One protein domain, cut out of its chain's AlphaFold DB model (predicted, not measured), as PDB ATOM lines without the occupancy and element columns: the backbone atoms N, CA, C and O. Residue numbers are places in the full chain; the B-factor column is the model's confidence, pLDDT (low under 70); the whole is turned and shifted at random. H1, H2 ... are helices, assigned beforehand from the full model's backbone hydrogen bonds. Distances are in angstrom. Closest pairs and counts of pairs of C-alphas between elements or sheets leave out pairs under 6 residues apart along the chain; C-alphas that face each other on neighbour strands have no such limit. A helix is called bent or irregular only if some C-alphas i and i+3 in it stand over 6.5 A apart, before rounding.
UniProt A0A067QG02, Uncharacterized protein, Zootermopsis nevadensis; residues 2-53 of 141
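AT A GLANCE: This is residues 2 to 53 of the 141 residues of an uncharacterized protein of Zootermopsis nevadensis (UniProt A0A067QG02). H1 and H2 fold back on each other as a helical hairpin, and a longer helix, H3, crosses one side of it, starting by H2 and passing the first residues of H1; residues 47 to 53, of which 47 to 52 belong to H3, stick out beyond the hairpin. The printed part has 52 residues with three named helices, in the order H1, H2, H3, and no named strand; the class is all helix. The whole is compact, with a radius of gyration of the C-alphas of 11.3 A. The C-alphas span 33 by 22 by 15 A along their three main axes.

HOW THE PARTS SIT: H1, residues 2 to 14, and H2, residues 21 to 32, form a helical hairpin. They touch, with the C-alphas of Tyr 6 and Val 28 the closest at 6.1 A. They run opposite ways at a shallow tilt of 34.9 degrees, only just short of steep. H3, residues 36 to 52, touches both. H1 touches H3 with residues 2 to 3 alone, and H3 touches H1 with residues 39 to 46 alone; the closest C-alphas are those of Ile 3 and Leu 43, 7.3 A apart. The lines of H1 and H3 are about perpendicular, at 88 degrees. H2 touches H3 with residues 25 to 29 alone, and H3 touches H2 with residues 36 to 39 alone; the closest C-alphas are those of Ser 29 and Ile 36, 5.8 A apart. The lines of H2 and H3 are about perpendicular, at 76 degrees. In H1 and H3 every O i to N i+4 pair is within hydrogen-bond range; in H2 it is 6 of 8.

IN THESE COORDINATES: H1 begins at C-alpha 2, at (37.085, 35.351, -15.293), and measures 18.3 A from first to last C-alpha. H2 measures 17.3 A and ends at C-alpha 32, at (32.489, 33.396, -19.594). H2 is irregular, but only just: C-alphas 22 and 25 are 6.7 A apart. H3, the longest helix with 17 residues, measures 24.4 A and ends at C-alpha 52, at (46.215, 41.587, 0.888).

THE WHOLE: The two C-alphas farthest apart are those of Val 18 and Val 52, at 33.8 A. Residues 47 to 53, of which 47 to 52 belong to H3, stand free. The printed part has no cut. The link from H1 to H2, of 6 residues, is short, and the link from H2 to H3, of 3 residues, is tight; there is no long link. The mean pLDDT of the printed part is 88.3, and residues 16 to 22, of which 21 to 22 belong to H2, are under 70, the model's low confidence.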
ATOM      1  N   VAL A   2      37.992  34.177 -15.251       93.94
ATOM      2  CA  VAL A   2      37.085  35.351 -15.293       93.94
ATOM      3  C   VAL A   2      37.817  36.696 -15.147       93.94
ATOM      4  O   VAL A   2      37.620  37.599 -15.954       93.94
ATOM      5  N   ILE A   3      38.722  36.813 -14.170       93.69
ATOM      6  CA  ILE A   3      39.516  38.036 -13.946       93.69
ATOM      7  C   ILE A   3      40.432  38.375 -15.129       93.69
ATOM      8  O   ILE A   3      40.613  39.549 -15.448       93.69
ATOM      9  N   SER A   4      40.989  37.366 -15.801       94.12
ATOM     10  CA  SER A   4      41.858  37.557 -16.965       94.12
ATOM     11  C   SER A   4      41.079  38.179 -18.129       94.12
ATOM     12  O   SER A   4      41.527  39.169 -18.701       94.12
ATOM     13  N   VAL A   5      39.877  37.659 -18.414       93.94
ATOM     14  CA  VAL A   5      38.973  38.189 -19.451       93.94
ATOM     15  C   VAL A   5      38.521  39.607 -19.109       93.94
ATOM     16  O   VAL A   5      38.588  40.497 -19.952       93.94
ATOM     17  N   TYR A   6      38.134  39.848 -17.853       93.00
ATOM     18  CA  TYR A   6      37.775  41.187 -17.388       93.00
ATOM     19  C   TYR A   6      38.926  42.186 -17.558       93.00
ATOM     20  O   TYR A   6      38.716  43.295 -18.039       93.00
ATOM     21  N   SER A   7      40.154  41.786 -17.219       92.62
ATOM     22  CA  SER A   7      41.339  42.640 -17.362       92.62
ATOM     23  C   SER A   7      41.642  42.966 -18.824       92.62
ATOM     24  O   SER A   7      42.043  44.085 -19.123       92.62
ATOM     25  N   PHE A   8      41.439  42.007 -19.730       91.69
ATOM     26  CA  PHE A   8      41.577  42.220 -21.169       91.69
ATOM     27  C   PHE A   8      40.543  43.231 -21.685       91.69
ATOM     28  O   PHE A   8      40.923  44.266 -22.221       91.69
ATOM     29  N   MET A   9      39.254  42.999 -21.419       90.50
ATOM     30  CA  MET A   9      38.176  43.890 -21.878       90.50
ATOM     31  C   MET A   9      38.251  45.287 -21.248       90.50
ATOM     32  O   MET A   9      37.876  46.273 -21.877       90.50
ATOM     33  N   LYS A  10      38.754  45.390 -20.012       89.50
ATOM     34  CA  LYS A  10      39.016  46.675 -19.358       89.50
ATOM     35  C   LYS A  10      40.127  47.451 -20.066       89.50
ATOM     36  O   LYS A  10      39.934  48.622 -20.363       89.50
ATOM     37  N   LYS A  11      41.240  46.792 -20.411       88.81
ATOM     38  CA  LYS A  11      42.324  47.413 -21.192       88.81
ATOM     39  C   LYS A  11      41.845  47.902 -22.560       88.81
ATOM     40  O   LYS A  11      42.261  48.971 -22.986       88.81
ATOM     41  N   GLU A  12      40.973  47.150 -23.236       84.94
ATOM     42  CA  GLU A  12      40.384  47.582 -24.514       84.94
ATOM     43  C   GLU A  12      39.516  48.839 -24.366       84.94
ATOM     44  O   GLU A  12      39.588  49.733 -25.206       84.94
ATOM     45  N   ALA A  13      38.715  48.924 -23.299       84.75
ATOM     46  CA  ALA A  13      37.902  50.105 -23.019       84.75
ATOM     47  C   ALA A  13      38.769  51.327 -22.671       84.75
ATOM     48  O   ALA A  13      38.534  52.415 -23.190       84.75
ATOM     49  N   ASP A  14      39.811  51.133 -21.856       82.69
ATOM     50  CA  ASP A  14      40.756  52.191 -21.477       82.69
ATOM     51  C   ASP A  14      41.578  52.696 -22.685       82.69
ATOM     52  O   ASP A  14      41.998  53.850 -22.714       82.69
ATOM     53  N   SER A  15      41.776  51.854 -23.710       82.25
ATOM     54  CA  SER A  15      42.508  52.190 -24.945       82.25
ATOM     55  C   SER A  15      41.674  52.970 -25.976       82.25
ATOM     56  O   SER A  15      42.170  53.252 -27.065       82.25
ATOM     57  N   GLY A  16      40.429  53.340 -25.650       68.69
ATOM     58  CA  GLY A  16      39.602  54.230 -26.475       68.69
ATOM     59  C   GLY A  16      38.668  53.542 -27.477       68.69
ATOM     60  O   GLY A  16      38.128  54.213 -28.355       68.69
ATOM     61  N   ASN A  17      38.436  52.229 -27.362       64.44
ATOM     62  CA  ASN A  17      37.416  51.557 -28.174       64.44
ATOM     63  C   ASN A  17      35.989  51.974 -27.750       64.44
ATOM     64  O   ASN A  17      35.743  52.288 -26.588       64.44
ATOM     65  N   VAL A  18      35.024  51.898 -28.683       65.00
ATOM     66  CA  VAL A  18      33.584  52.275 -28.560       65.00
ATOM     67  C   VAL A  18      32.783  51.388 -27.577       65.00
ATOM     68  O   VAL A  18      31.582  51.171 -27.719       65.00
ATOM     69  N   ILE A  19      33.433  50.787 -26.586       65.44
ATOM     70  CA  ILE A  19      32.782  49.916 -25.614       65.44
ATOM     71  C   ILE A  19      32.535  50.741 -24.359       65.44
ATOM     72  O   ILE A  19      33.465  51.132 -23.658       65.44
ATOM     73  N   ASN A  20      31.261  50.962 -24.038       68.50
ATOM     74  CA  ASN A  20      30.895  51.599 -22.781       68.50
ATOM     75  C   ASN A  20      31.398  50.748 -21.606       68.50
ATOM     76  O   ASN A  20      31.115  49.550 -21.534       68.50
ATOM     77  N   VAL A  21      32.071  51.373 -20.638       63.56
ATOM     78  CA  VAL A  21      32.625  50.702 -19.444       63.56
ATOM     79  C   VAL A  21      31.548  49.904 -18.688       63.56
ATOM     80  O   VAL A  21      31.792  48.795 -18.208       63.56
ATOM     81  N   ASN A  22      30.313  50.413 -18.670       64.69
ATOM     82  CA  ASN A  22      29.153  49.761 -18.050       64.69
ATOM     83  C   ASN A  22      28.747  48.441 -18.734       64.69
ATOM     84  O   ASN A  22      28.145  47.578 -18.100       64.69
ATOM     85  N   GLN A  23      29.105  48.244 -20.005       81.44
ATOM     86  CA  GLN A  23      28.824  47.021 -20.764       81.44
ATOM     87  C   GLN A  23      29.915  45.955 -20.600       81.44
ATOM     88  O   GLN A  23      29.697  44.810 -20.993       81.44
ATOM     89  N   ILE A  24      31.060  46.276 -19.982       88.50
ATOM     90  CA  ILE A  24      32.158  45.313 -19.788       88.50
ATOM     91  C   ILE A  24      31.679  44.115 -18.968       88.50
ATOM     92  O   ILE A  24      31.924  42.977 -19.347       88.50
ATOM     93  N   GLN A  25      30.952  44.343 -17.869       89.94
ATOM     94  CA  GLN A  25      30.478  43.246 -17.015       89.94
ATOM     95  C   GLN A  25      29.496  42.325 -17.746       89.94
ATOM     96  O   GLN A  25      29.563  41.109 -17.573       89.94
ATOM     97  N   ASN A  26      28.635  42.886 -18.598       91.06
ATOM     98  CA  ASN A  26      27.696  42.105 -19.404       91.06
ATOM     99  C   ASN A  26      28.440  41.269 -20.450       91.06
ATOM    100  O   ASN A  26      28.197  40.073 -20.554       91.06
ATOM    101  N   ARG A  27      29.425  41.857 -21.139       90.44
ATOM    102  CA  ARG A  27      30.257  41.144 -22.119       90.44
ATOM    103  C   ARG A  27      31.106  40.050 -21.481       90.44
ATOM    104  O   ARG A  27      31.243  38.974 -22.048       90.44
ATOM    105  N   VAL A  28      31.652  40.290 -20.288       93.12
ATOM    106  CA  VAL A  28      32.385  39.259 -19.536       93.12
ATOM    107  C   VAL A  28      31.441  38.140 -19.109       93.12
ATOM    108  O   VAL A  28      31.815  36.973 -19.196       93.12
ATOM    109  N   SER A  29      30.229  38.475 -18.660       93.88
ATOM    110  CA  SER A  29      29.203  37.494 -18.293       93.88
ATOM    111  C   SER A  29      28.845  36.598 -19.479       93.88
ATOM    112  O   SER A  29      28.892  35.378 -19.349       93.88
ATOM    113  N   GLU A  30      28.604  37.191 -20.648       92.75
ATOM    114  CA  GLU A  30      28.311  36.480 -21.893       92.75
ATOM    115  C   GLU A  30      29.499  35.628 -22.371       92.75
ATOM    116  O   GLU A  30      29.336  34.448 -22.665       92.75
ATOM    117  N   ALA A  31      30.718  36.176 -22.353       92.88
ATOM    118  CA  ALA A  31      31.919  35.474 -22.804       92.88
ATOM    119  C   ALA A  31      32.342  34.314 -21.887       92.88
ATOM    120  O   ALA A  31      32.943  33.346 -22.347       92.88
ATOM    121  N   THR A  32      32.084  34.418 -20.580       95.12
ATOM    122  CA  THR A  32      32.489  33.396 -19.594       95.12
ATOM    123  C   THR A  32      31.352  32.468 -19.170       95.12
ATOM    124  O   THR A  32      31.617  31.483 -18.483       95.12
ATOM    125  N   GLY A  33      30.104  32.774 -19.542       95.06
ATOM    126  CA  GLY A  33      28.907  32.042 -19.116       95.06
ATOM    127  C   GLY A  33      28.580  32.183 -17.624       95.06
ATOM    128  O   GLY A  33      27.764  31.436 -17.089       95.06
ATOM    129  N   VAL A  34      29.228  33.115 -16.920       95.31
ATOM    130  CA  VAL A  34      29.052  33.334 -15.479       95.31
ATOM    131  C   VAL A  34      28.027  34.437 -15.254       95.31
ATOM    132  O   VAL A  34      28.086  35.476 -15.903       95.31
ATOM    133  N   SER A  35      27.117  34.263 -14.293       96.00
ATOM    134  CA  SER A  35      26.128  35.298 -13.971       96.00
ATOM    135  C   SER A  35      26.780  36.604 -13.494       96.00
ATOM    136  O   SER A  35      27.811  36.599 -12.814       96.00
ATOM    137  N   ILE A  36      26.135  37.741 -13.772       93.56
ATOM    138  CA  ILE A  36      26.611  39.070 -13.347       93.56
ATOM    139  C   ILE A  36      26.792  39.139 -11.821       93.56
ATOM    140  O   ILE A  36      27.748  39.738 -11.328       93.56
ATOM    141  N   SER A  37      25.899  38.512 -11.048       95.31
ATOM    142  CA  SER A  37      25.995  38.465  -9.583       95.31
ATOM    143  C   SER A  37      27.260  37.741  -9.111       95.31
ATOM    144  O   SER A  37      27.944  38.221  -8.204       95.31
ATOM    145  N   THR A  38      27.611  36.633  -9.762       94.81
ATOM    146  CA  THR A  38      28.829  35.870  -9.475       94.81
ATOM    147  C   THR A  38      30.071  36.641  -9.904       94.81
ATOM    148  O   THR A  38      31.012  36.756  -9.123       94.81
ATOM    149  N   LEU A  39      30.053  37.267 -11.085       94.31
ATOM    150  CA  LEU A  39      31.128  38.147 -11.544       94.31
ATOM    151  C   LEU A  39      31.399  39.274 -10.536       94.31
ATOM    152  O   LEU A  39      32.546  39.496 -10.157       94.31
ATOM    153  N   LYS A  40      30.354  39.948 -10.040       93.94
ATOM    154  CA  LYS A  40      30.483  40.999  -9.017       93.94
ATOM    155  C   LYS A  40      31.106  40.477  -7.721       93.94
ATOM    156  O   LYS A  40      31.922  41.178  -7.126       93.94
ATOM    157  N   ARG A  41      30.746  39.268  -7.276       94.75
ATOM    158  CA  ARG A  41      31.367  38.626  -6.102       94.75
ATOM    159  C   ARG A  41      32.851  38.355  -6.342       94.75
ATOM    160  O   ARG A  41      33.669  38.770  -5.529       94.75
ATOM    161  N   ILE A  42      33.186  37.762  -7.487       94.12
ATOM    162  CA  ILE A  42      34.569  37.468  -7.886       94.12
ATOM    163  C   ILE A  42      35.407  38.753  -7.959       94.12
ATOM    164  O   ILE A  42      36.532  38.770  -7.477       94.12
ATOM    165  N   LEU A  43      34.873  39.842  -8.524       93.56
ATOM    166  CA  LEU A  43      35.575  41.129  -8.606       93.56
ATOM    167  C   LEU A  43      35.809  41.755  -7.225       93.56
ATOM    168  O   LEU A  43      36.890  42.279  -6.970       93.56
ATOM    169  N   LYS A  44      34.831  41.681  -6.316       93.81
ATOM    170  CA  LYS A  44      35.008  42.148  -4.930       93.81
ATOM    171  C   LYS A  44      36.100  41.360  -4.208       93.81
ATOM    172  O   LYS A  44      36.952  41.954  -3.553       93.81
ATOM    173  N   GLU A  45      36.081  40.038  -4.349       93.44
ATOM    174  CA  GLU A  45      37.094  39.159  -3.769       93.44
ATOM    175  C   GLU A  45      38.476  39.413  -4.389       93.44
ATOM    176  O   GLU A  45      39.465  39.491  -3.668       93.44
ATOM    177  N   TYR A  46      38.544  39.637  -5.704       93.88
ATOM    178  CA  TYR A  46      39.775  39.994  -6.406       93.88
ATOM    179  C   TYR A  46      40.417  41.266  -5.852       93.88
ATOM    180  O   TYR A  46      41.610  41.271  -5.562       93.88
ATOM    181  N   GLU A  47      39.638  42.337  -5.686       92.62
ATOM    182  CA  GLU A  47      40.145  43.606  -5.154       92.62
ATOM    183  C   GLU A  47      40.634  43.458  -3.708       92.62
ATOM    184  O   GLU A  47      41.667  44.017  -3.340       92.62
ATOM    185  N   HIS A  48      39.934  42.668  -2.890       92.50
ATOM    186  CA  HIS A  48      40.384  42.346  -1.538       92.50
ATOM    187  C   HIS A  48      41.705  41.559  -1.555       92.50
ATOM    188  O   HIS A  48      42.682  41.966  -0.928       92.50
ATOM    189  N   ASN A  49      41.764  40.479  -2.331       92.44
ATOM    190  CA  ASN A  49      42.930  39.610  -2.448       92.44
ATOM    191  C   ASN A  49      44.151  40.355  -3.004       92.44
ATOM    192  O   ASN A  49      45.249  40.207  -2.475       92.44
ATOM    193  N   LYS A  50      43.955  41.243  -3.987       91.50
ATOM    194  CA  LYS A  50      45.005  42.110  -4.536       91.50
ATOM    195  C   LYS A  50      45.602  43.044  -3.480       91.50
ATOM    196  O   LYS A  50      46.812  43.240  -3.476       91.50
ATOM    197  N   ARG A  51      44.783  43.604  -2.581       91.06
ATOM    198  CA  ARG A  51      45.261  44.463  -1.477       91.06
ATOM    199  C   ARG A  51      46.042  43.678  -0.427       91.06
ATOM    200  O   ARG A  51      47.015  44.189   0.109       91.06
ATOM    201  N   VAL A  52      45.607  42.455  -0.135       91.75
ATOM    202  CA  VAL A  52      46.215  41.587   0.888       91.75
ATOM    203  C   VAL A  52      47.404  40.781   0.329       91.75
ATOM    204  O   VAL A  52      48.128  40.151   1.092       91.75
ATOM    205  N   GLY A  53      47.627  40.793  -0.989       89.62
ATOM    206  CA  GLY A  53      48.666  39.990  -1.644       89.62
ATOM    207  C   GLY A  53      48.360  38.489  -1.637       89.62
ATOM    208  O   GLY A  53      49.274  37.671  -1.587       89.62
TER     209      GLY A  53